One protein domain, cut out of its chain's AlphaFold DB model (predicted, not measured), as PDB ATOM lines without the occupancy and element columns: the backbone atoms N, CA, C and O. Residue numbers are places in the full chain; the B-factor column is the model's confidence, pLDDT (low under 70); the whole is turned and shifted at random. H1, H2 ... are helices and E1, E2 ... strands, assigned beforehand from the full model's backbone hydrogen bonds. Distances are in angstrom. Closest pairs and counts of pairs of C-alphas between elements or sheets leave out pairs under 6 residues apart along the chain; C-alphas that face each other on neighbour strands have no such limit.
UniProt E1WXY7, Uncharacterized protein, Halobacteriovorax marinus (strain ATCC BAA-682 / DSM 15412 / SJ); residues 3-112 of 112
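This is residues 3 to 112 of the 112 residues of an uncharacterized protein of Halobacteriovorax marinus (strain ATCC BAA-682 / DSM 15412 / SJ) (UniProt E1WXY7). Two antiparallel sheets of four strands each form the body, partly face to face: E1, E2, E5 and E6 make a wall, and the twisted sheet of E3, E4, E8 and E7 stands over part of one of its faces, while the helix H3 covers another part of that face. The short helix H2 sits between the two sheets at the end away from H3, and the chain crosses from one sheet to the other there, through E4, H2 and E5, and again where E6 runs on into E7. The printed part has 110 residues, with three named helices and eight named strands in the order E1 E2 H1 E3 E4 H2 E5 E6 E7 E8 H3, and its class is mixed, helices and strands. It is compact, with a radius of gyration of the C-alphas of 14.4 A, and spans 42 by 31 by 24 A.

Begin in the first sheet with E5, residues 54 to 63, the longest strand by residues: find C-alpha 54 at (64.843, 99.797, 36.248) and follow it 26.8 A to C-alpha 63 at (73.686, 101.205, 10.994). Its sheet also holds E2, residues 11 to 17 and 19.6 A long, E6, residues 66 to 72 and 19.6 A long, and E1, residues 3 to 5. Turn next to the other sheet, with E4 at residues 39 to 47, 17.5 A long, E8 at residues 86 to 92, 17.6 A long, E7 at residues 75 to 79, and E3 at residues 32 to 35. Look for the helices at residues 25 to 28 for H1, 48 to 53 for H2, and 96 to 111 for H3, which runs 22.7 A and ends with C-alpha 111 at (63.710, 103.971, 6.825).

Read the first sheet in the order E1, E2, E5, E6, with E1 and E6 as edge strands. Between E2 and E5, antiparallel at 165 degrees, look at N 14 and O 58, 2.8 A apart and within hydrogen-bond range. In the hairpin of E5 and E6, N 59 and O 70 are within range at 2.9 A. H3 is on this sheet at a height over the sheet of 9.2 A, and the two make two layers, a helix on one face of a sheet. It lies over E5 and E6 and runs slantwise to the strands, at 54 degrees to E5 on the local plane; the closest C-alphas of H3 and E5 are those of Ala 109 and Phe 61, 6.4 A apart. The second sheet runs E3, E4, E8, E7 and is strongly twisted. E4 bends by 95 degrees at residue 44; its N 42 and O 88 of E8 are within range at 2.8 A. In the hairpin of E7 and E8, N 78 and O 89 are within range at 2.9 A. Where the sheets come near, find the C-alphas of Leu 4 in E1 and Phe 32 in E3, the closest of these two strands, 7.6 A apart. H2 is on the second sheet, over E8, at a height over the sheet of 9.1 A, and only grazes the first with its residues 50 to 53. H1 is close to H2 but not clearly touching it, with the C-alphas of Asn 28 and Leu 50 closest at 6.6 A. In H3 every O i to N i+4 pair is within hydrogen-bond range; in H2 0 of 2 are, beside 3 of 3 O i to N i+3 pairs, and H1 is too short for an O i to N i+4 pair.

Look for the two C-alphas farthest apart at Gly 65 and Lys 82, 44.0 A from each other. The printed part has no cut and ends at residue 112, the chain's last residue. No link is long; those from E2 to H1 and from E7 to E8 are short but not tight, and the others are tight. Residues 21 to 26 stand free. The mean pLDDT of the printed part is 85.3, with values under 70 at residues 3 to 9, 80 to 83 and 112.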
ATOM      1  N   SER A   3      67.024  90.476  25.937       37.12
ATOM      2  CA  SER A   3      67.177  91.214  24.683       37.12
ATOM      3  C   SER A   3      65.849  91.202  23.942       37.12
ATOM      4  O   SER A   3      65.417  90.140  23.504       37.12
ATOM      5  N   LEU A   4      65.232  92.364  23.764       49.53
ATOM      6  CA  LEU A   4      64.147  92.521  22.813       49.53
ATOM      7  C   LEU A   4      64.765  92.739  21.434       49.53
ATOM      8  O   LEU A   4      65.501  93.701  21.204       49.53
ATOM      9  N   ILE A   5      64.485  91.824  20.514       44.19
ATOM     10  CA  ILE A   5      64.631  92.095  19.090       44.19
ATOM     11  C   ILE A   5      63.323  92.782  18.712       44.19
ATOM     12  O   ILE A   5      62.278  92.132  18.687       44.19
ATOM     13  N   SER A   6      63.358  94.094  18.458       49.88
ATOM     14  CA  SER A   6      62.245  94.742  17.760       49.88
ATOM     15  C   SER A   6      61.944  93.916  16.503       49.88
ATOM     16  O   SER A   6      62.866  93.366  15.900       49.88
ATOM     17  N   ARG A   7      60.686  93.829  16.044       47.66
ATOM     18  CA  ARG A   7      60.372  93.188  14.742       47.66
ATOM     19  C   ARG A   7      61.263  93.721  13.604       47.66
ATOM     20  O   ARG A   7      61.479  93.040  12.604       47.66
ATOM     21  N   ASN A   8      61.838  94.907  13.798       58.84
ATOM     22  CA  ASN A   8      62.967  95.426  13.054       58.84
ATOM     23  C   ASN A   8      64.316  94.864  13.573       58.84
ATOM     24  O   ASN A   8      64.822  95.294  14.609       58.84
ATOM     25  N   LYS A   9      64.959  93.965  12.803       68.44
ATOM     26  CA  LYS A   9      66.279  93.344  13.104       68.44
ATOM     27  C   LYS A   9      67.425  94.343  13.353       68.44
ATOM     28  O   LYS A   9      68.546  93.929  13.655       68.44
ATOM     29  N   ARG A  10      67.180  95.639  13.155       81.56
ATOM     30  CA  ARG A  10      68.146  96.726  13.312       81.56
ATOM     31  C   ARG A  10      68.013  97.477  14.628       81.56
ATOM     32  O   ARG A  10      68.873  98.303  14.890       81.56
ATOM     33  N   ILE A  11      66.994  97.200  15.437       86.62
ATOM     34  CA  ILE A  11      66.826  97.824  16.750       86.62
ATOM     35  C   ILE A  11      66.766  96.728  17.807       86.62
ATOM     36  O   ILE A  11      65.935  95.820  17.736       86.62
ATOM     37  N   LYS A  12      67.655  96.809  18.793       87.69
ATOM     38  CA  LYS A  12      67.681  95.902  19.940       87.69
ATOM     39  C   LYS A  12      67.590  96.722  21.218       87.69
ATOM     40  O   LYS A  12      68.332  97.682  21.370       87.69
ATOM     41  N   ILE A  13      66.711  96.322  22.128       88.81
ATOM     42  CA  ILE A  13      66.526  96.978  23.427       88.81
ATOM     43  C   ILE A  13      66.858  95.963  24.518       88.81
ATOM     44  O   ILE A  13      66.422  94.813  24.454       88.81
ATOM     45  N   ILE A  14      67.664  96.361  25.496       90.25
ATOM     46  CA  ILE A  14      68.037  95.529  26.641       90.25
ATOM     47  C   ILE A  14      67.682  96.284  27.909       90.25
ATOM     48  O   ILE A  14      68.215  97.362  28.159       90.25
ATOM     49  N   VAL A  15      66.803  95.698  28.716       91.06
ATOM     50  CA  VAL A  15      66.406  96.259  30.008       91.06
ATOM     51  C   VAL A  15      67.277  95.643  31.096       91.06
ATOM     52  O   VAL A  15      67.386  94.413  31.201       91.06
ATOM     53  N   HIS A  16      67.908  96.498  31.895       91.44
ATOM     54  CA  HIS A  16      68.669  96.103  33.074       91.44
ATOM     55  C   HIS A  16      67.854  96.463  34.311       91.44
ATOM     56  O   HIS A  16      67.525  97.629  34.529       91.44
ATOM     57  N   GLN A  17      67.492  95.442  35.090       89.50
ATOM     58  CA  GLN A  17      66.615  95.572  36.250       89.50
ATOM     59  C   GLN A  17      67.315  95.089  37.520       89.50
ATOM     60  O   GLN A  17      68.048  94.098  37.484       89.50
ATOM     61  N   ASN A  18      67.050  95.759  38.639       89.75
ATOM     62  CA  ASN A  18      67.460  95.336  39.968       89.75
ATOM     63  C   ASN A  18      66.339  94.518  40.616       89.75
ATOM     64  O   ASN A  18      65.460  95.068  41.276       89.75
ATOM     65  N   LEU A  19      66.354  93.207  40.382       86.69
ATOM     66  CA  LEU A  19      65.405  92.276  40.989       86.69
ATOM     67  C   LEU A  19      66.007  91.677  42.264       86.69
ATOM     68  O   LEU A  19      67.165  91.258  42.280       86.69
ATOM     69  N   SER A  20      65.209  91.629  43.322       86.25
ATOM     70  CA  SER A  20      65.510  90.904  44.553       86.25
ATOM     71  C   SER A  20      65.129  89.424  44.424       86.25
ATOM     72  O   SER A  20      64.422  89.029  43.500       86.25
ATOM     73  N   ALA A  21      65.592  88.590  45.360       84.19
ATOM     74  CA  ALA A  21      65.276  87.158  45.369       84.19
ATOM     75  C   ALA A  21      63.781  86.857  45.605       84.19
ATOM     76  O   ALA A  21      63.325  85.763  45.286       84.19
ATOM     77  N   GLU A  22      63.037  87.815  46.160       87.38
ATOM     78  CA  GLU A  22      61.606  87.699  46.460       87.38
ATOM     79  C   GLU A  22      60.722  88.179  45.298       87.38
ATOM     80  O   GLU A  22      59.526  87.892  45.266       87.38
ATOM     81  N   ASP A  23      61.298  88.897  44.327       85.44
ATOM     82  CA  ASP A  23      60.547  89.436  43.200       85.44
ATOM     83  C   ASP A  23      60.160  88.307  42.227       85.44
ATOM     84  O   ASP A  23      61.010  87.635  41.634       85.44
ATOM     85  N   SER A  24      58.855  88.138  42.009       83.44
ATOM     86  CA  SER A  24      58.325  87.273  40.953       83.44
ATOM     87  C   SER A  24      58.762  87.785  39.581       83.44
ATOM     88  O   SER A  24      58.516  88.943  39.223       83.44
ATOM     89  N   TRP A  25      59.395  86.911  38.796       78.50
ATOM     90  CA  TRP A  25      59.847  87.229  37.442       78.50
ATOM     91  C   TRP A  25      58.690  87.620  36.521       78.50
ATOM     92  O   TRP A  25      58.826  88.568  35.751       78.50
ATOM     93  N   ASP A  26      57.555  86.931  36.610       80.00
ATOM     94  CA  ASP A  26      56.416  87.162  35.715       80.00
ATOM     95  C   ASP A  26      55.737  88.514  35.979       80.00
ATOM     96  O   ASP A  26      55.213  89.149  35.057       80.00
ATOM     97  N   ASP A  27      55.821  89.008  37.215       81.56
ATOM     98  CA  ASP A  27      55.182  90.256  37.639       81.56
ATOM     99  C   ASP A  27      56.106  91.468  37.477       81.56
ATOM    100  O   ASP A  27      55.657  92.546  37.092       81.56
ATOM    101  N   ASN A  28      57.410  91.287  37.703       83.44
ATOM    102  CA  ASN A  28      58.387  92.377  37.687       83.44
ATOM    103  C   ASN A  28      59.131  92.516  36.353       83.44
ATOM    104  O   ASN A  28      59.901  93.461  36.176       83.44
ATOM    105  N   CYS A  29      58.941  91.595  35.401       81.44
ATOM    106  CA  CYS A  29      59.583  91.706  34.095       81.44
ATOM    107  C   CYS A  29      58.998  92.875  33.296       81.44
ATOM    108  O   CYS A  29      57.781  92.966  33.078       81.44
ATOM    109  N   LEU A  30      59.898  93.754  32.851       86.75
ATOM    110  CA  LEU A  30      59.579  94.905  32.023       86.75
ATOM    111  C   LEU A  30      59.985  94.641  30.583       86.75
ATOM    112  O   LEU A  30      61.144  94.355  30.273       86.75
ATOM    113  N   GLU A  31      59.006  94.759  29.699       85.31
ATOM    114  CA  GLU A  31      59.174  94.560  28.269       85.31
ATOM    115  C   GLU A  31      58.617  95.774  27.532       85.31
ATOM    116  O   GLU A  31      57.574  96.305  27.909       85.31
ATOM    117  N   PHE A  32      59.317  96.200  26.482       87.19
ATOM    118  CA  PHE A  32      58.917  97.317  25.632       87.19
ATOM    119  C   PHE A  32      58.378  96.799  24.303       87.19
ATOM    120  O   PHE A  32      59.005  95.954  23.662       87.19
ATOM    121  N   SER A  33      57.234  97.321  23.871       85.88
ATOM    122  CA  SER A  33      56.649  96.996  22.573       85.88
ATOM    123  C   SER A  33      57.228  97.867  21.462       85.88
ATOM    124  O   SER A  33      57.448  97.382  20.350       85.88
ATOM    125  N   HIS A  34      57.488  99.142  21.764       84.69
ATOM    126  CA  HIS A  34      57.909 100.142  20.791       84.69
ATOM    127  C   HIS A  34      58.877 101.156  21.400       84.69
ATOM    128  O   HIS A  34      58.989 101.314  22.615       84.69
ATOM    129  N   ILE A  35      59.579 101.835  20.501       88.69
ATOM    130  CA  ILE A  35      60.489 102.933  20.781       88.69
ATOM    131  C   ILE A  35      60.178 104.056  19.798       88.69
ATOM    132  O   ILE A  35      60.104 103.812  18.587       88.69
ATOM    133  N   ASP A  36      60.033 105.261  20.328       87.81
ATOM    134  CA  ASP A  36      59.991 106.512  19.586       87.81
ATOM    135  C   ASP A  36      61.235 107.365  19.900       87.81
ATOM    136  O   ASP A  36      62.225 106.850  20.423       87.81
ATOM    137  N   ARG A  37      61.274 108.628  19.458       86.88
ATOM    138  CA  ARG A  37      62.506 109.444  19.524       86.88
ATOM    139  C   ARG A  37      62.951 109.746  20.956       86.88
ATOM    140  O   ARG A  37      64.145 109.824  21.220       86.88
ATOM    141  N   ASP A  38      61.985 109.906  21.837       91.75
ATOM    142  CA  ASP A  38      62.127 110.325  23.226       91.75
ATOM    143  C   ASP A  38      61.226 109.507  24.159       91.75
ATOM    144  O   ASP A  38      61.131 109.806  25.344       91.75
ATOM    145  N   GLU A  39      60.580 108.456  23.643       93.19
ATOM    146  CA  GLU A  39      59.646 107.623  24.395       93.19
ATOM    147  C   GLU A  39      59.920 106.125  24.211       93.19
ATOM    148  O   GLU A  39      60.263 105.638  23.128       93.19
ATOM    149  N   LEU A  40      59.719 105.371  25.286       91.94
ATOM    150  CA  LEU A  40      59.631 103.919  25.300       91.94
ATOM    151  C   LEU A  40      58.221 103.507  25.703       91.94
ATOM    152  O   LEU A  40      57.702 103.935  26.732       91.94
ATOM    153  N   ILE A  41      57.624 102.630  24.903       90.50
ATOM    154  CA  ILE A  41      56.261 102.150  25.114       90.50
ATOM    155  C   ILE A  41      56.349 100.717  25.626       90.50
ATOM    156  O   ILE A  41      56.931  99.847  24.970       90.50
ATOM    157  N   LEU A  42      55.784 100.460  26.800       89.88
ATOM    158  CA  LEU A  42      55.764  99.146  27.431       89.88
ATOM    159  C   LEU A  42      54.846  98.181  26.660       89.88
ATOM    160  O   LEU A  42      53.918  98.575  25.954       89.88
ATOM    161  N   SER A  43      55.122  96.883  26.752       88.44
ATOM    162  CA  SER A  43      54.290  95.826  26.156       88.44
ATOM    163  C   SER A  43      52.983  95.608  26.909       88.44
ATOM    164  O   SER A  43      52.009  95.124  26.339       88.44
ATOM    165  N   ARG A  44      52.973  95.959  28.193       87.75
ATOM    166  CA  ARG A  44      51.810  95.954  29.073       87.75
ATOM    167  C   ARG A  44      51.903  97.163  29.987       87.75
ATOM    168  O   ARG A  44      53.008  97.571  30.339       87.75
ATOM    169  N   ALA A  45      50.760  97.696  30.386       88.94
ATOM    170  CA  ALA A  45      50.730  98.703  31.428       88.94
ATOM    171  C   ALA A  45      51.189  98.079  32.758       88.94
ATOM    172  O   ALA A  45      50.861  96.928  33.057       88.94
ATOM    173  N   ILE A  46      51.969  98.825  33.529       88.50
ATOM    174  CA  ILE A  46      52.568  98.377  34.790       88.50
ATOM    175  C   ILE A  46      52.245  99.362  35.907       88.50
ATOM    176  O   ILE A  46      51.902 100.513  35.644       88.50
ATOM    177  N   ASN A  47      52.410  98.937  37.158       89.50
ATOM    178  CA  ASN A  47      52.402  99.875  38.273       89.50
ATOM    179  C   ASN A  47      53.669 100.746  38.245       89.50
ATOM    180  O   ASN A  47      54.760 100.232  37.999       89.50
ATOM    181  N   ILE A  48      53.535 102.037  38.546       89.88
ATOM    182  CA  ILE A  48      54.652 102.989  38.602       89.88
ATOM    183  C   ILE A  48      55.778 102.533  39.545       89.88
ATOM    184  O   ILE A  48      56.943 102.782  39.255       89.88
ATOM    185  N   SER A  49      55.463 101.798  40.618       89.00
ATOM    186  CA  SER A  49      56.459 101.264  41.560       89.00
ATOM    187  C   SER A  49      57.451 100.285  40.923       89.00
ATOM    188  O   SER A  49      58.559 100.107  41.423       89.00
ATOM    189  N   LEU A  50      57.094  99.661  39.795       88.75
ATOM    190  CA  LEU A  50      57.997  98.776  39.060       88.75
ATOM    191  C   LEU A  50      59.106  99.542  38.329       88.75
ATOM    192  O   LEU A  50      60.115  98.938  37.965       88.75
ATOM    193  N   LEU A  51      58.966 100.858  38.140       88.56
ATOM    194  CA  LEU A  51      60.007 101.683  37.522       88.56
ATOM    195  C   LEU A  51      61.248 101.806  38.402       88.56
ATOM    196  O   LEU A  51      62.351 101.826  37.864       88.56
ATOM    197  N   ASP A  52      61.093 101.754  39.726       88.25
ATOM    198  CA  ASP A  52      62.215 101.770  40.676       88.25
ATOM    199  C   ASP A  52      63.133 100.544  40.518       88.25
ATOM    200  O   ASP A  52      64.279 100.528  40.972       88.25
ATOM    201  N   LYS A  53      62.639  99.493  39.853       89.12
ATOM    202  CA  LYS A  53      63.417  98.299  39.528       89.12
ATOM    203  C   LYS A  53      64.242  98.480  38.252       89.12
ATOM    204  O   LYS A  53      65.100  97.638  37.998       89.12
ATOM    205  N   ILE A  54      64.024  99.516  37.437       90.69
ATOM    206  CA  ILE A  54      64.843  99.797  36.248       90.69
ATOM    207  C   ILE A  54      66.150 100.454  36.693       90.69
ATOM    208  O   ILE A  54      66.147 101.519  37.293       90.69
ATOM    209  N   GLN A  55      67.286  99.847  36.349       91.62
ATOM    210  CA  GLN A  55      68.583 100.508  36.509       91.62
ATOM    211  C   GLN A  55      68.915 101.370  35.291       91.62
ATOM    212  O   GLN A  55      69.336 102.512  35.427       91.62
ATOM    213  N   PHE A  56      68.797 100.790  34.095       93.75
ATOM    214  CA  PHE A  56      68.989 101.476  32.820       93.75
ATOM    215  C   PHE A  56      68.472 100.613  31.664       93.75
ATOM    216  O   PHE A  56      68.319  99.394  31.780       93.75
ATOM    217  N   VAL A  57      68.255 101.242  30.513       93.25
ATOM    218  CA  VAL A  57      67.938 100.575  29.249       93.25
ATOM    219  C   VAL A  57      69.049 100.861  28.252       93.25
ATOM    220  O   VAL A  57      69.483 102.000  28.088       93.25
ATOM    221  N   GLU A  58      69.521  99.823  27.568       94.44
ATOM    222  CA  GLU A  58      70.424  99.969  26.431       94.44
ATOM    223  C   GLU A  58      69.657  99.797  25.124       94.44
ATOM    224  O   GLU A  58      68.964  98.797  24.920       94.44
ATOM    225  N   ILE A  59      69.829 100.753  24.219       92.44
ATOM    226  CA  ILE A  59      69.211 100.758  22.897       92.44
ATOM    227  C   ILE A  59      70.314 100.666  21.857       92.44
ATOM    228  O   ILE A  59      71.253 101.460  21.847       92.44
ATOM    229  N   PHE A  60      70.205  99.679  20.980       92.19
ATOM    230  CA  PHE A  60      71.175  99.415  19.937       92.19
ATOM    231  C   PHE A  60      70.543  99.610  18.567       92.19
ATOM    232  O   PHE A  60      69.527  98.982  18.265       92.19
ATOM    233  N   PHE A  61      71.198 100.393  17.714       91.81
ATOM    234  CA  PHE A  61      70.827 100.562  16.312       91.81
ATOM    235  C   PHE A  61      71.891  99.958  15.398       91.81
ATOM    236  O   PHE A  61      73.078 100.261  15.524       91.81
ATOM    237  N   LYS A  62      71.477  99.112  14.452       90.19
ATOM    238  CA  LYS A  62      72.349  98.546  13.419       90.19
ATOM    239  C   LYS A  62      72.386  99.474  12.210       90.19
ATOM    240  O   LYS A  62      71.456  99.470  11.403       90.19
ATOM    241  N   ILE A  63      73.474 100.221  12.061       87.69
ATOM    242  CA  ILE A  63      73.686 101.205  10.994       87.69
ATOM    243  C   ILE A  63      74.924 100.808  10.191       87.69
ATOM    244  O   ILE A  63      76.005 100.655  10.753       87.69
ATOM    245  N   ALA A  64      74.770 100.612   8.876       86.38
ATOM    246  CA  ALA A  64      75.867 100.244   7.967       86.38
ATOM    247  C   ALA A  64      76.725  99.050   8.455       86.38
ATOM    248  O   ALA A  64      77.943  99.041   8.318       86.38
ATOM    249  N   GLY A  65      76.088  98.043   9.063       84.88
ATOM    250  CA  GLY A  65      76.765  96.848   9.588       84.88
ATOM    251  C   GLY A  65      77.304  96.979  11.017       84.88
ATOM    252  O   GLY A  65      77.547  95.951  11.646       84.88
ATOM    253  N   ASN A  66      77.384  98.192  11.564       89.44
ATOM    254  CA  ASN A  66      77.866  98.463  12.917       89.44
ATOM    255  C   ASN A  66      76.709  98.652  13.905       89.44
ATOM    256  O   ASN A  66      75.647  99.158  13.541       89.44
ATOM    257  N   TRP A  67      76.916  98.264  15.165       91.62
ATOM    258  CA  TRP A  67      75.972  98.530  16.249       91.62
ATOM    259  C   TRP A  67      76.366  99.809  16.981       91.62
ATOM    260  O   TRP A  67      77.419  99.860  17.615       91.62
ATOM    261  N   LYS A  68      75.507 100.824  16.923       94.38
ATOM    262  CA  LYS A  68      75.566 101.976  17.826       94.38
ATOM    263  C   LYS A  68      74.766 101.669  19.083       94.38
ATOM    264  O   LYS A  68      73.707 101.057  18.970       94.38
ATOM    265  N   LYS A  69      75.266 102.078  20.248       94.81
ATOM    266  CA  LYS A  69      74.659 101.825  21.560       94.81
ATOM    267  C   LYS A  69      74.383 103.144  22.269       94.81
ATOM    268  O   LYS A  69      75.282 103.970  22.345       94.81
ATOM    269  N   TYR A  70      73.203 103.247  22.864       95.31
ATOM    270  CA  TYR A  70      72.776 104.348  23.720       95.31
ATOM    271  C   TYR A  70      72.339 103.776  25.061       95.31
ATOM    272  O   TYR A  70      71.695 102.723  25.098       95.31
ATOM    273  N   ARG A  71      72.717 104.429  26.161       95.12
ATOM    274  CA  ARG A  71      72.338 104.015  27.514       95.12
ATOM    275  C   ARG A  71      71.461 105.093  28.124       95.12
ATOM    276  O   ARG A  71      71.934 106.186  28.397       95.12
ATOM    277  N   ILE A  72      70.223 104.737  28.419       94.31
ATOM    278  CA  ILE A  72      69.265 105.620  29.065       94.31
ATOM    279  C   ILE A  72      69.113 105.159  30.507       94.31
ATOM    280  O   ILE A  72      68.819 103.989  30.754       94.31
ATOM    281  N   SER A  73      69.358 106.061  31.448       92.00
ATOM    282  CA  SER A  73      69.252 105.763  32.884       92.00
ATOM    283  C   SER A  73      68.200 106.620  33.585       92.00
ATOM    284  O   SER A  73      67.836 106.305  34.710       92.00
ATOM    285  N   ASP A  74      67.717 107.674  32.925       92.00
ATOM    286  CA  ASP A  74      66.710 108.584  33.458       92.00
ATOM    287  C   ASP A  74      65.427 108.467  32.629       92.00
ATOM    288  O   ASP A  74      65.451 108.628  31.404       92.00
ATOM    289  N   PHE A  75      64.331 108.127  33.301       92.06
ATOM    290  CA  PHE A  75      63.029 107.880  32.696       92.06
ATOM    291  C   PHE A  75      61.959 108.635  33.465       92.06
ATOM    292  O   PHE A  75      61.878 108.536  34.688       92.06
ATOM    293  N   ASN A  76      61.078 109.311  32.737       92.69
ATOM    294  CA  ASN A  76      59.926 109.986  33.308       92.69
ATOM    295  C   ASN A  76      58.643 109.265  32.870       92.69
ATOM    296  O   ASN A  76      58.398 109.123  31.671       92.69
ATOM    297  N   PRO A  77      57.806 108.782  33.804       91.88
ATOM    298  CA  PRO A  77      56.553 108.139  33.443       91.88
ATOM    299  C   PRO A  77      55.575 109.140  32.830       91.88
ATOM    300  O   PRO A  77      55.322 110.206  33.392       91.88
ATOM    301  N   ILE A  78      54.971 108.767  31.704       90.06
ATOM    302  CA  ILE A  78      53.849 109.497  31.119       90.06
ATOM    303  C   ILE A  78      52.572 108.874  31.684       90.06
ATOM    304  O   ILE A  78      52.219 107.742  31.359       90.06
ATOM    305  N   LEU A  79      51.903 109.603  32.576       83.44
ATOM    306  CA  LEU A  79      50.708 109.124  33.269       83.44
ATOM    307  C   LEU A  79      49.447 109.404  32.456       83.44
ATOM    308  O   LEU A  79      49.205 110.540  32.037       83.44
ATOM    309  N   GLU A  80      48.587 108.398  32.310       68.44
ATOM    310  CA  GLU A  80      47.235 108.625  31.815       68.44
ATOM    311  C   GLU A  80      46.361 109.258  32.911       68.44
ATOM    312  O   GLU A  80      46.353 108.837  34.067       68.44
ATOM    313  N   TYR A  81      45.566 110.266  32.539       62.75
ATOM    314  CA  TYR A  81      44.760 111.093  33.455       62.75
ATOM    315  C   TYR A  81      43.772 110.322  34.354       62.75
ATOM    316  O   TYR A  81      43.237 110.907  35.297       62.75
ATOM    317  N   LYS A  82      43.493 109.045  34.063       65.12
ATOM    318  CA  LYS A  82      42.475 108.245  34.760       65.12
ATOM    319  C   LYS A  82      43.014 107.443  35.941       65.12
ATOM    320  O   LYS A  82      42.248 107.205  36.869       65.12
ATOM    321  N   ASP A  83      44.292 107.070  35.938       66.25
ATOM    322  CA  ASP A  83      44.871 106.249  37.002       66.25
ATOM    323  C   ASP A  83      46.356 106.583  37.195       66.25
ATOM    324  O   ASP A  83      47.228 106.110  36.470       66.25
ATOM    325  N   LYS A  84      46.658 107.433  38.187       71.88
ATOM    326  CA  LYS A  84      48.015 107.965  38.450       71.88
ATOM    327  C   LYS A  84      49.028 106.908  38.916       71.88
ATOM    328  O   LYS A  84      50.151 107.255  39.271       71.88
ATOM    329  N   SER A  85      48.613 105.649  38.982       81.56
ATOM    330  CA  SER A  85      49.414 104.521  39.446       81.56
ATOM    331  C   SER A  85      49.867 103.593  38.320       81.56
ATOM    332  O   SER A  85      50.760 102.777  38.541       81.56
ATOM    333  N   ILE A  86      49.279 103.723  37.127       87.31
ATOM    334  CA  ILE A  86      49.536 102.854  35.982       87.31
ATOM    335  C   ILE A  86      50.302 103.632  34.911       87.31
ATOM    336  O   ILE A  86      49.974 104.773  34.593       87.31
ATOM    337  N   VAL A  87      51.328 102.991  34.355       89.81
ATOM    338  CA  VAL A  87      52.208 103.550  33.329       89.81
ATOM    339  C   VAL A  87      52.300 102.577  32.164       89.81
ATOM    340  O   VAL A  87      52.555 101.389  32.356       89.81
ATOM    341  N   ASP A  88      52.132 103.077  30.947       90.50
ATOM    342  CA  ASP A  88      52.387 102.345  29.706       90.50
ATOM    343  C   ASP A  88      53.510 102.984  28.867       90.50
ATOM    344  O   ASP A  88      54.047 102.339  27.965       90.50
ATOM    345  N   ARG A  89      53.906 104.224  29.180       92.31
ATOM    346  CA  ARG A  89      54.916 104.995  28.446       92.31
ATOM    347  C   ARG A  89      55.910 105.685  29.363       92.31
ATOM    348  O   ARG A  89      55.547 106.234  30.402       92.31
ATOM    349  N   LEU A  90      57.164 105.692  28.932       93.25
ATOM    350  CA  LEU A  90      58.281 106.341  29.609       93.25
ATOM    351  C   LEU A  90      58.945 107.309  28.642       93.25
ATOM    352  O   LEU A  90      59.415 106.870  27.595       93.25
ATOM    353  N   SER A  91      59.028 108.589  28.985       94.38
ATOM    354  CA  SER A  91      59.895 109.515  28.265       94.38
ATOM    355  C   SER A  91      61.325 109.441  28.788       94.38
ATOM    356  O   SER A  91      61.569 109.084  29.944       94.38
ATOM    357  N   PHE A  92      62.283 109.767  27.934       94.69
ATOM    358  CA  PHE A  92      63.693 109.844  28.281       94.69
ATOM    359  C   PHE A  92      64.367 111.018  27.581       94.69
ATOM    360  O   PHE A  92      63.877 111.539  26.581       94.69
ATOM    361  N   HIS A  93      65.524 111.419  28.102       92.50
ATOM    362  CA  HIS A  93      66.350 112.451  27.490       92.50
ATOM    363  C   HIS A  93      67.814 112.018  27.456       92.50
ATOM    364  O   HIS A  93      68.310 111.389  28.393       92.50
ATOM    365  N   LEU A  94      68.495 112.356  26.366       92.12
ATOM    366  CA  LEU A  94      69.940 112.221  26.209       92.12
ATOM    367  C   LEU A  94      70.562 113.617  26.120       92.12
ATOM    368  O   LEU A  94      69.875 114.588  25.808       92.12
ATOM    369  N   GLU A  95      71.868 113.735  26.356       92.94
ATOM    370  CA  GLU A  95      72.560 115.011  26.146       92.94
ATOM    371  C   GLU A  95      72.386 115.494  24.698       92.94
ATOM    372  O   GLU A  95      72.381 114.685  23.777       92.94
ATOM    373  N   GLU A  96      72.305 116.808  24.470       90.62
ATOM    374  CA  GLU A  96      71.946 117.400  23.166       90.62
ATOM    375  C   GLU A  96      72.709 116.787  21.975       90.62
ATOM    376  O   GLU A  96      72.118 116.436  20.953       90.62
ATOM    377  N   ARG A  97      74.027 116.587  22.118       92.31
ATOM    378  CA  ARG A  97      74.857 115.964  21.073       92.31
ATOM    379  C   ARG A  97      74.493 114.501  20.826       92.31
ATOM    380  O   ARG A  97      74.464 114.067  19.676       92.31
ATOM    381  N   GLU A  98      74.248 113.746  21.892       92.94
ATOM    382  CA  GLU A  98      73.863 112.338  21.816       92.94
ATOM    383  C   GLU A  98      72.435 112.191  21.279       92.94
ATOM    384  O   GLU A  98      72.193 111.321  20.447       92.94
ATOM    385  N   GLN A  99      71.520 113.091  21.654       92.31
ATOM    386  CA  GLN A  99      70.143 113.119  21.163       92.31
ATOM    387  C   GLN A  99      70.086 113.325  19.644       92.31
ATOM    388  O   GLN A  99      69.340 112.628  18.962       92.31
ATOM    389  N   VAL A 100      70.899 114.228  19.081       93.19
ATOM    390  CA  VAL A 100      70.968 114.426  17.619       93.19
ATOM    391  C   VAL A 100      71.454 113.158  16.904       93.19
ATOM    392  O   VAL A 100      70.882 112.762  15.883       93.19
ATOM    393  N   ASP A 101      72.483 112.491  17.439       93.62
ATOM    394  CA  ASP A 101      73.009 111.244  16.866       93.62
ATOM    395  C   ASP A 101      72.021 110.072  17.009       93.62
ATOM    396  O   ASP A 101      71.871 109.258  16.087       93.62
ATOM    397  N   PHE A 102      71.312 110.008  18.138       94.00
ATOM    398  CA  PHE A 102      70.235 109.059  18.393       94.00
ATOM    399  C   PHE A 102      69.104 109.245  17.382       94.00
ATOM    400  O   PHE A 102      68.736 108.292  16.699       94.00
ATOM    401  N   ASP A 103      68.609 110.472  17.214       91.75
ATOM    402  CA  ASP A 103      67.547 110.824  16.271       91.75
ATOM    403  C   ASP A 103      67.895 110.411  14.838       91.75
ATOM    404  O   ASP A 103      67.063 109.860  14.108       91.75
ATOM    405  N   GLN A 104      69.136 110.665  14.417       91.56
ATOM    406  CA  GLN A 104      69.616 110.255  13.104       91.56
ATOM    407  C   GLN A 104      69.656 108.728  12.978       91.56
ATOM    408  O   GLN A 104      69.164 108.175  11.991       91.56
ATOM    409  N   SER A 105      70.207 108.036  13.977       91.69
ATOM    410  CA  SER A 105      70.298 106.573  13.992       91.69
ATOM    411  C   SER A 105      68.914 105.919  13.997       91.69
ATOM    412  O   SER A 105      68.671 104.977  13.242       91.69
ATOM    413  N   PHE A 106      67.977 106.477  14.761       90.31
ATOM    414  CA  PHE A 106      66.580 106.070  14.805       90.31
ATOM    415  C   PHE A 106      65.906 106.206  13.436       90.31
ATOM    416  O   PHE A 106      65.278 105.256  12.955       90.31
ATOM    417  N   ARG A 107      66.083 107.351  12.758       88.00
ATOM    418  CA  ARG A 107      65.559 107.573  11.398       88.00
ATOM    419  C   ARG A 107      66.125 106.556  10.407       88.00
ATOM    420  O   ARG A 107      65.358 105.910   9.699       88.00
ATOM    421  N   ILE A 108      67.445 106.356  10.386       86.19
ATOM    422  CA  ILE A 108      68.093 105.409   9.462       86.19
ATOM    423  C   ILE A 108      67.622 103.971   9.723       86.19
ATOM    424  O   ILE A 108      67.339 103.230   8.781       86.19
ATOM    425  N   ALA A 109      67.510 103.567  10.990       83.81
ATOM    426  CA  ALA A 109      67.077 102.220  11.347       83.81
ATOM    427  C   ALA A 109      65.610 101.938  10.979       83.81
ATOM    428  O   ALA A 109      65.272 100.775  10.753       83.81
ATOM    429  N   ARG A 110      64.743 102.964  10.907       77.81
ATOM    430  CA  ARG A 110      63.331 102.825  10.496       77.81
ATOM    431  C   ARG A 110      63.097 102.955   8.987       77.81
ATOM    432  O   ARG A 110      62.129 102.377   8.505       77.81
ATOM    433  N   CYS A 111      63.925 103.700   8.255       70.00
ATOM    434  CA  CYS A 111      63.710 103.971   6.825       70.00
ATOM    435  C   CYS A 111      64.255 102.898   5.858       70.00
ATOM    436  O   CYS A 111      63.920 102.955   4.676       70.00
ATOM    437  N   CYS A 112      65.091 101.953   6.310       51.41
ATOM    438  CA  CYS A 112      65.842 101.038   5.434       51.41
ATOM    439  C   CYS A 112      65.681  99.548   5.755       51.41
ATOM    440  O   CYS A 112      65.508  99.187   6.938       51.41
TER     441      CYS A 112